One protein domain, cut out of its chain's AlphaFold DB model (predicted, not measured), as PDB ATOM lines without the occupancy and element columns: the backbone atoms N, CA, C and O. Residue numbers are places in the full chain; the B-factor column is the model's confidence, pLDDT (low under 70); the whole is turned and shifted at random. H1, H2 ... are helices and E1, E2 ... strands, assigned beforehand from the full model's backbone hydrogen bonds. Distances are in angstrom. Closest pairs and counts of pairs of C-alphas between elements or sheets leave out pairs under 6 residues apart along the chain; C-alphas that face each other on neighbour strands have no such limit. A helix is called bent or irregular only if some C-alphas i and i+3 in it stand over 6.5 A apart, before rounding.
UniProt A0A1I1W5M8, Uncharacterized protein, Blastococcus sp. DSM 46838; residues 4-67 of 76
ATOM      1  N   TYR A   4     -83.805  48.712  31.571       96.75
ATOM      2  CA  TYR A   4     -84.542  49.844  31.040       96.75
ATOM      3  C   TYR A   4     -83.577  50.952  30.654       96.75
ATOM      4  O   TYR A   4     -82.451  51.025  31.147       96.75
ATOM      5  N   ARG A   5     -84.022  51.824  29.754       96.31
ATOM      6  CA  ARG A   5     -83.328  53.073  29.471       96.31
ATOM      7  C   ARG A   5     -84.319  54.197  29.253       96.31
ATOM      8  O   ARG A   5     -85.332  54.018  28.580       96.31
ATOM      9  N   LEU A   6     -84.002  55.350  29.817       94.25
ATOM     10  CA  LEU A   6     -84.706  56.594  29.568       94.25
ATOM     11  C   LEU A   6     -84.003  57.325  28.427       94.25
ATOM     12  O   LEU A   6     -82.787  57.519  28.461       94.25
ATOM     13  N   LEU A   7     -84.766  57.743  27.427       92.38
ATOM     14  CA  LEU A   7     -84.309  58.568  26.323       92.38
ATOM     15  C   LEU A   7     -84.962  59.948  26.384       92.38
ATOM     16  O   LEU A   7     -86.112  60.075  26.804       92.38
ATOM     17  N   ALA A   8     -84.241  60.955  25.901       87.94
ATOM     18  CA  ALA A   8     -84.733  62.296  25.628       87.94
ATOM     19  C   ALA A   8     -84.645  62.628  24.133       87.94
ATOM     20  O   ALA A   8     -83.665  62.319  23.439       87.94
ATOM     21  N   GLY A   9     -85.673  63.311  23.642       81.19
ATOM     22  CA  GLY A   9     -85.758  63.807  22.279       81.19
ATOM     23  C   GLY A   9     -85.728  62.699  21.222       81.19
ATOM     24  O   GLY A   9     -86.536  61.779  21.253       81.19
ATOM     25  N   CYS A  10     -84.835  62.813  20.231       71.81
ATOM     26  CA  CYS A  10     -84.842  61.921  19.065       71.81
ATOM     27  C   CYS A  10     -84.247  60.529  19.326       71.81
ATOM     28  O   CYS A  10     -84.578  59.625  18.567       71.81
ATOM     29  N   ALA A  11     -83.337  60.376  20.299       77.00
ATOM     30  CA  ALA A  11     -82.677  59.100  20.634       77.00
ATOM     31  C   ALA A  11     -81.640  59.210  21.779       77.00
ATOM     32  O   ALA A  11     -80.859  58.278  21.985       77.00
ATOM     33  N   THR A  12     -81.537  60.339  22.490       89.06
ATOM     34  CA  THR A  12     -80.448  60.529  23.460       89.06
ATOM     35  C   THR A  12     -80.726  59.701  24.702       89.06
ATOM     36  O   THR A  12     -81.657  60.013  25.430       89.06
ATOM     37  N   VAL A  13     -79.924  58.670  24.970       92.38
ATOM     38  CA  VAL A  13     -80.029  57.905  26.221       92.38
ATOM     39  C   VAL A  13     -79.564  58.790  27.374       92.38
ATOM     40  O   VAL A  13     -78.404  59.196  27.403       92.38
ATOM     41  N   LEU A  14     -80.472  59.088  28.300       90.94
ATOM     42  CA  LEU A  14     -80.171  59.814  29.529       90.94
ATOM     43  C   LEU A  14     -79.574  58.878  30.572       90.94
ATOM     44  O   LEU A  14     -78.530  59.170  31.143       90.94
ATOM     45  N   GLU A  15     -80.218  57.729  30.778       94.75
ATOM     46  CA  GLU A  15     -79.801  56.754  31.780       94.75
ATOM     47  C   GLU A  15     -80.275  55.347  31.415       94.75
ATOM     48  O   GLU A  15     -81.313  55.181  30.769       94.75
ATOM     49  N   ALA A  16     -79.514  54.335  31.836       95.44
ATOM     50  CA  ALA A  16     -79.893  52.929  31.764       95.44
ATOM     51  C   ALA A  16     -79.823  52.310  33.163       95.44
ATOM     52  O   ALA A  16     -78.845  52.517  33.878       95.44
ATOM     53  N   PHE A  17     -80.852  51.556  33.540       95.44
ATOM     54  CA  PHE A  17     -81.030  51.044  34.898       95.44
ATOM     55  C   PHE A  17     -81.780  49.707  34.902       95.44
ATOM     56  O   PHE A  17     -82.497  49.381  33.956       95.44
ATOM     57  N   ASP A  18     -81.633  48.943  35.984       94.62
ATOM     58  CA  ASP A  18     -82.316  47.666  36.198       94.62
ATOM     59  C   ASP A  18     -83.286  47.792  37.381       94.62
ATOM     60  O   ASP A  18     -82.909  48.268  38.452       94.62
ATOM     61  N   VAL A  19     -84.529  47.349  37.198       93.75
ATOM     62  CA  VAL A  19     -85.568  47.320  38.244       93.75
ATOM     63  C   VAL A  19     -86.397  46.043  38.134       93.75
ATOM     64  O   VAL A  19     -86.231  45.263  37.193       93.75
ATOM     65  N   GLU A  20     -87.251  45.780  39.121       91.56
ATOM     66  CA  GLU A  20     -87.983  44.511  39.205       91.56
ATOM     67  C   GLU A  20     -89.163  44.446  38.232       91.56
ATOM     68  O   GLU A  20     -89.429  43.381  37.667       91.56
ATOM     69  N   ASP A  21     -89.838  45.575  38.008       92.94
ATOM     70  CA  ASP A  21     -91.030  45.646  37.170       92.94
ATOM     71  C   ASP A  21     -91.199  46.983  36.425       92.94
ATOM     72  O   ASP A  21     -90.543  47.993  36.693       92.94
ATOM     73  N   ASP A  22     -92.126  46.971  35.465       94.81
ATOM     74  CA  ASP A  22     -92.408  48.095  34.570       94.81
ATOM     75  C   ASP A  22     -92.984  49.316  35.306       94.81
ATOM     76  O   ASP A  22     -92.770  50.454  34.883       94.81
ATOM     77  N   ARG A  23     -93.702  49.115  36.418       94.56
ATOM     78  CA  ARG A  23     -94.274  50.219  37.198       94.56
ATOM     79  C   ARG A  23     -93.168  50.968  37.933       94.56
ATOM     80  O   ARG A  23     -93.119  52.195  37.853       94.56
ATOM     81  N   GLN A  24     -92.264  50.236  38.578       95.06
ATOM     82  CA  GLN A  24     -91.080  50.803  39.213       95.06
ATOM     83  C   GLN A  24     -90.204  51.534  38.187       95.06
ATOM     84  O   GLN A  24     -89.709  52.625  38.472       95.06
ATOM     85  N   ALA A  25     -90.074  50.984  36.974       95.25
ATOM     86  CA  ALA A  25     -89.326  51.622  35.893       95.25
ATOM     87  C   ALA A  25     -89.930  52.968  35.476       95.25
ATOM     88  O   ALA A  25     -89.199  53.939  35.295       95.25
ATOM     89  N   ILE A  26     -91.259  53.044  35.349       94.25
ATOM     90  CA  ILE A  26     -91.962  54.287  35.007       94.25
ATOM     91  C   ILE A  26     -91.797  55.334  36.111       94.25
ATOM     92  O   ILE A  26     -91.503  56.491  35.805       94.25
ATOM     93  N   ASP A  27     -91.971  54.952  37.378       93.75
ATOM     94  CA  ASP A  27     -91.849  55.883  38.505       93.75
ATOM     95  C   ASP A  27     -90.418  56.427  38.625       93.75
ATOM     96  O   ASP A  27     -90.228  57.638  38.767       93.75
ATOM     97  N   TYR A  28     -89.410  55.565  38.469       93.12
ATOM     98  CA  TYR A  28     -88.008  55.978  38.482       93.12
ATOM     99  C   TYR A  28     -87.656  56.864  37.282       93.12
ATOM    100  O   TYR A  28     -87.080  57.936  37.447       93.12
ATOM    101  N   ALA A  29     -88.085  56.494  36.072       92.56
ATOM    102  CA  ALA A  29     -87.834  57.292  34.876       92.56
ATOM    103  C   ALA A  29     -88.507  58.674  34.935       92.56
ATOM    104  O   ALA A  29     -87.959  59.653  34.430       92.56
ATOM    105  N   ARG A  30     -89.674  58.779  35.582       89.69
ATOM    106  CA  ARG A  30     -90.320  60.069  35.854       89.69
ATOM    107  C   ARG A  30     -89.493  60.925  36.797       89.69
ATOM    108  O   ARG A  30     -89.311  62.099  36.490       89.69
ATOM    109  N   GLN A  31     -88.989  60.355  37.893       90.25
ATOM    110  CA  GLN A  31     -88.105  61.069  38.818       90.25
ATOM    111  C   GLN A  31     -86.861  61.581  38.096       90.25
ATOM    112  O   GLN A  31     -86.585  62.772  38.168       90.25
ATOM    113  N   LEU A  32     -86.201  60.724  37.310       88.75
ATOM    114  CA  LEU A  32     -85.060  61.124  36.490       88.75
ATOM    115  C   LEU A  32     -85.425  62.264  35.539       88.75
ATOM    116  O   LEU A  32     -84.708  63.252  35.474       88.75
ATOM    117  N   SER A  33     -86.566  62.178  34.845       86.00
ATOM    118  CA  SER A  33     -86.974  63.201  33.871       86.00
ATOM    119  C   SER A  33     -87.180  64.598  34.466       86.00
ATOM    120  O   SER A  33     -87.111  65.570  33.719       86.00
ATOM    121  N   VAL A  34     -87.400  64.716  35.783       83.88
ATOM    122  CA  VAL A  34     -87.519  66.016  36.466       83.88
ATOM    123  C   VAL A  34     -86.200  66.788  36.433       83.88
ATOM    124  O   VAL A  34     -86.215  68.007  36.281       83.88
ATOM    125  N   ASP A  35     -85.070  66.085  36.523       80.69
ATOM    126  CA  ASP A  35     -83.741  66.700  36.536       80.69
ATOM    127  C   ASP A  35     -83.280  67.147  35.138       80.69
ATOM    128  O   ASP A  35     -82.276  67.852  35.002       80.69
ATOM    129  N   PHE A  36     -84.020  66.778  34.084       77.94
ATOM    130  CA  PHE A  36     -83.679  67.106  32.705       77.94
ATOM    131  C   PHE A  36     -84.610  68.184  32.139       77.94
ATOM    132  O   PHE A  36     -85.787  67.917  31.873       77.94
ATOM    133  N   PRO A  37     -84.105  69.405  31.884       71.75
ATOM    134  CA  PRO A  37     -84.898  70.431  31.228       71.75
ATOM    135  C   PRO A  37     -85.242  69.984  29.803       71.75
ATOM    136  O   PRO A  37     -84.382  69.519  29.054       71.75
ATOM    137  N   TRP A  38     -86.504  70.150  29.415       70.31
ATOM    138  CA  TRP A  38     -86.972  69.883  28.058       70.31
ATOM    139  C   TRP A  38     -87.242  71.203  27.332       70.31
ATOM    140  O   TRP A  38     -87.671  72.193  27.924       70.31
ATOM    141  N   GLU A  39     -86.996  71.236  26.025       65.75
ATOM    142  CA  GLU A  39     -87.267  72.427  25.225       65.75
ATOM    143  C   GLU A  39     -88.722  72.431  24.738       65.75
ATOM    144  O   GLU A  39     -89.097  71.656  23.851       65.75
ATOM    145  N   ALA A  40     -89.513  73.378  25.260       58.41
ATOM    146  CA  ALA A  40     -90.943  73.570  24.979       58.41
ATOM    147  C   ALA A  40     -91.329  73.739  23.497       58.41
ATOM    148  O   ALA A  40     -92.508  73.753  23.149       58.41
ATOM    149  N   ARG A  41     -90.343  73.884  22.605       58.69
ATOM    150  CA  ARG A  41     -90.530  74.207  21.184       58.69
ATOM    151  C   ARG A  41     -90.090  73.100  20.229       58.69
ATOM    152  O   ARG A  41     -90.004  73.336  19.027       58.69
ATOM    153  N   THR A  42     -89.823  71.899  20.730       61.78
ATOM    154  CA  THR A  42     -89.458  70.769  19.871       61.78
ATOM    155  C   THR A  42     -90.706  70.050  19.341       61.78
ATOM    156  O   THR A  42     -91.667  69.789  20.061       61.78
ATOM    157  N   PHE A  43     -90.686  69.676  18.054       56.31
ATOM    158  CA  PHE A  43     -91.722  68.871  17.367       56.31
ATOM    159  C   PHE A  43     -92.032  67.528  18.077       56.31
ATOM    160  O   PHE A  43     -93.033  66.868  17.797       56.31
ATOM    161  N   GLN A  44     -91.181  67.138  19.027       60.84
ATOM    162  CA  GLN A  44     -91.238  65.926  19.844       60.84
ATOM    163  C   GLN A  44     -92.416  65.893  20.832       60.84
ATOM    164  O   GLN A  44     -92.774  64.817  21.305       60.84
ATOM    165  N   ALA A  45     -93.100  67.018  21.078       58.75
ATOM    166  CA  ALA A  45     -94.261  67.055  21.972       58.75
ATOM    167  C   ALA A  45     -95.430  66.146  21.525       58.75
ATOM    168  O   ALA A  45     -96.233  65.727  22.355       58.75
ATOM    169  N   ARG A  46     -95.517  65.786  20.232       60.47
ATOM    170  CA  ARG A  46     -96.567  64.883  19.716       60.47
ATOM    171  C   ARG A  46     -96.328  63.401  20.045       60.47
ATOM    172  O   ARG A  46     -97.285  62.635  20.041       60.47
ATOM    173  N   TRP A  47     -95.083  63.007  20.319       66.19
ATOM    174  CA  TRP A  47     -94.679  61.606  20.522       66.19
ATOM    175  C   TRP A  47     -94.102  61.328  21.919       66.19
ATOM    176  O   TRP A  47     -93.712  60.200  22.200       66.19
ATOM    177  N   GLY A  48     -94.070  62.339  22.793       77.25
ATOM    178  CA  GLY A  48     -93.346  62.303  24.062       77.25
ATOM    179  C   GLY A  48     -91.888  62.728  23.879       77.25
ATOM    180  O   GLY A  48     -91.205  62.253  22.974       77.25
ATOM    181  N   TYR A  49     -91.424  63.647  24.728       85.44
ATOM    182  CA  TYR A  49     -90.019  64.070  24.762       85.44
ATOM    183  C   TYR A  49     -89.156  63.036  25.488       85.44
ATOM    184  O   TYR A  49     -88.036  62.764  25.068       85.44
ATOM    185  N   PHE A  50     -89.696  62.446  26.552       88.94
ATOM    186  CA  PHE A  50     -89.096  61.352  27.290       88.94
ATOM    187  C   PHE A  50     -89.695  60.029  26.830       88.94
ATOM    188  O   PHE A  50     -90.918  59.898  26.720       88.94
ATOM    189  N   GLN A  51     -88.834  59.053  26.572       92.00
ATOM    190  CA  GLN A  51     -89.223  57.707  26.171       92.00
ATOM    191  C   GLN A  51     -88.527  56.705  27.078       92.00
ATOM    192  O   GLN A  51     -87.310  56.719  27.219       92.00
ATOM    193  N   LEU A  52     -89.302  55.833  27.704       94.56
ATOM    194  CA  LEU A  52     -88.800  54.695  28.447       94.56
ATOM    195  C   LEU A  52     -88.836  53.481  27.532       94.56
ATOM    196  O   LEU A  52     -89.894  53.106  27.020       94.56
ATOM    197  N   GLU A  53     -87.684  52.855  27.362       95.81
ATOM    198  CA  GLU A  53     -87.561  51.596  26.650       95.81
ATOM    199  C   GLU A  53     -87.170  50.477  27.603       95.81
ATOM    200  O   GLU A  53     -86.361  50.663  28.513       95.81
ATOM    201  N   ARG A  54     -87.727  49.296  27.353       96.31
ATOM    202  CA  ARG A  54     -87.389  48.055  28.037       96.31
ATOM    203  C   ARG A  54     -86.569  47.172  27.107       96.31
ATOM    204  O   ARG A  54     -86.813  47.122  25.900       96.31
ATOM    205  N   ARG A  55     -85.598  46.461  27.669       95.75
ATOM    206  CA  ARG A  55     -84.813  45.454  26.965       95.75
ATOM    207  C   ARG A  55     -85.463  44.086  27.104       95.75
ATOM    208  O   ARG A  55     -85.432  43.488  28.177       95.75
ATOM    209  N   ASP A  56     -85.937  43.553  25.986       88.62
ATOM    210  CA  ASP A  56     -86.405  42.175  25.878       88.62
ATOM    211  C   ASP A  56     -85.433  41.385  24.984       88.62
ATOM    212  O   ASP A  56     -85.396  41.504  23.756       88.62
ATOM    213  N   GLY A  57     -84.558  40.609  25.632       86.94
ATOM    214  CA  GLY A  57     -83.454  39.906  24.977       86.94
ATOM    215  C   GLY A  57     -82.409  40.867  24.395       86.94
ATOM    216  O   GLY A  57     -81.687  41.557  25.124       86.94
ATOM    217  N   HIS A  58     -82.294  40.896  23.066       87.00
ATOM    218  CA  HIS A  58     -81.354  41.771  22.350       87.00
ATOM    219  C   HIS A  58     -81.989  43.067  21.832       87.00
ATOM    220  O   HIS A  58     -81.270  43.908  21.294       87.00
ATOM    221  N   LEU A  59     -83.305  43.234  21.980       90.94
ATOM    222  CA  LEU A  59     -84.041  44.361  21.419       90.94
ATOM    223  C   LEU A  59     -84.499  45.316  22.520       90.94
ATOM    224  O   LEU A  59     -84.904  44.889  23.599       90.94
ATOM    225  N   TRP A  60     -84.448  46.608  22.211       93.75
ATOM    226  CA  TRP A  60     -85.081  47.657  23.001       93.75
ATOM    227  C   TRP A  60     -86.452  47.958  22.401       93.75
ATOM    228  O   TRP A  60     -86.570  48.107  21.184       93.75
ATOM    229  N   GLN A  61     -87.479  48.014  23.244       92.75
ATOM    230  CA  GLN A  61     -88.851  48.320  22.845       92.75
ATOM    231  C   GLN A  61     -89.379  49.495  23.659       92.75
ATOM    232  O   GLN A  61     -89.176  49.550  24.872       92.75
ATOM    233  N   MET A  62     -90.079  50.419  22.997       91.94
ATOM    234  CA  MET A  62     -90.761  51.521  23.670       91.94
ATOM    235  C   MET A  62     -91.852  50.975  24.586       91.94
ATOM    236  O   MET A  62     -92.806  50.351  24.128       91.94
ATOM    237  N   LEU A  63     -91.698  51.243  25.877       92.06
ATOM    238  CA  LEU A  63     -92.644  50.864  26.915       92.06
ATOM    239  C   LEU A  63     -93.603  52.015  27.229       92.06
ATOM    240  O   LEU A  63     -94.805  51.807  27.376       92.06
ATOM    241  N   PHE A  64     -93.073  53.234  27.351       87.75
ATOM    242  CA  PHE A  64     -93.844  54.404  27.770       87.75
ATOM    243  C   PHE A  64     -93.221  55.692  27.220       87.75
ATOM    244  O   PHE A  64     -92.004  55.782  27.103       87.75
ATOM    245  N   ALA A  65     -94.032  56.700  26.893       89.81
ATOM    246  CA  ALA A  65     -93.547  57.989  26.404       89.81
ATOM    247  C   ALA A  65     -94.389  59.142  26.958       89.81
ATOM    248  O   ALA A  65     -95.613  59.038  27.056       89.81
ATOM    249  N   TRP A  66     -93.736  60.240  27.341       89.31
ATOM    250  CA  TRP A  66     -94.393  61.424  27.892       89.31
ATOM    251  C   TRP A  66     -93.593  62.692  27.609       89.31
ATOM    252  O   TRP A  66     -92.407  62.665  27.296       89.31
ATOM    253  N   VAL A  67     -94.253  63.836  27.708       79.75
ATOM    254  CA  VAL A  67     -93.577  65.127  27.871       79.75
ATOM    255  C   VAL A  67     -93.606  65.415  29.363       79.75
ATOM    256  O   VAL A  67     -94.641  65.174  29.993       79.75
TER     257      VAL A  67
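Overview. This is residues 4 to 67 of the 76 residues of an uncharacterized protein of Blastococcus sp. DSM 46838 (UniProt A0A1I1W5M8). A single, strongly twisted sheet of four strands, made of two hairpins side by side, has one helix, H1, packed slantwise over one face. The loop between H1 and E3, with the very short H2 in it, lies beyond one end of the sheet, and the turn of the hairpin E3 and E4 makes the opposite end of the longest axis. The printed part has 64 residues with two named helices and four named strands, in the order E1, E2, H1, H2, E3, E4. The sheet runs E2, E1, E3, E4, with each neighbour pair antiparallel, and the class is mixed, helices and strands. The whole is compact, with a radius of gyration of the C-alphas of 11.3 A, yet elongated in outline, spanning 34 by 22 by 15 A.

Along the chain. Find C-alpha 4 at (-84.542, 49.844, 31.040), where E1, residues 4 to 8, begins and runs 13.6 A. E2, residues 12 to 18, follows over 18.2 A. Go on to C-alpha 22 at (-92.408, 48.095, 34.570), where H1, residues 22 to 34, begins; it is 18.7 A long. H2, residues 43 to 46, is irregular, but only just: C-alphas 43 and 46 are 6.7 A apart. E3, residues 50 to 56, runs 19.4 A, and E4, residues 59 to 66, runs 21.0 A to C-alpha 66 at (-94.393, 61.424, 27.892).

Arrangement. Begin with the hairpin E1 and E2, antiparallel at 160 degrees, where N 4 and O 17 are 2.8 A apart, within hydrogen-bond range. Beside E1 you find E3, antiparallel at 152 degrees, with N 7 and O 51 at 2.8 A. E3 and E4 form the other hairpin, with N 52 and O 64 at 2.8 A. E2 and E4 are the edge strands and are apart. H1 is on the sheet at a height of 8.3 A, over E1 and E3, in two layers, a helix on one face of a sheet. Its line and that of E3 stand at 30.5 degrees on the local plane, only just slantwise to the strands. The closest C-alphas of H1 and E1 are those of Leu 6 and Ala 29, 6.2 A apart. E2, H1, H2 and E3 form a split strand-helix-strand unit, two strands running the same way with E1 between them, and its crossover is right-handed. H2 only grazes the sheet, with residues 44 to 46. In H1 every O i to N i+4 pair is within hydrogen-bond range; H2 is too short for one, and its single O i to N i+3 pair is not within range.

Size, cuts and confidence. The two C-alphas farthest apart, those of Arg 41 and Gly 57, are 35.2 A apart. The printed part has no cut and no long link; the link from H1 to H2, 8 residues, is short, and the others are tight. The mean pLDDT of the printed part is 85.4, and residues 39 to 47 are under 70.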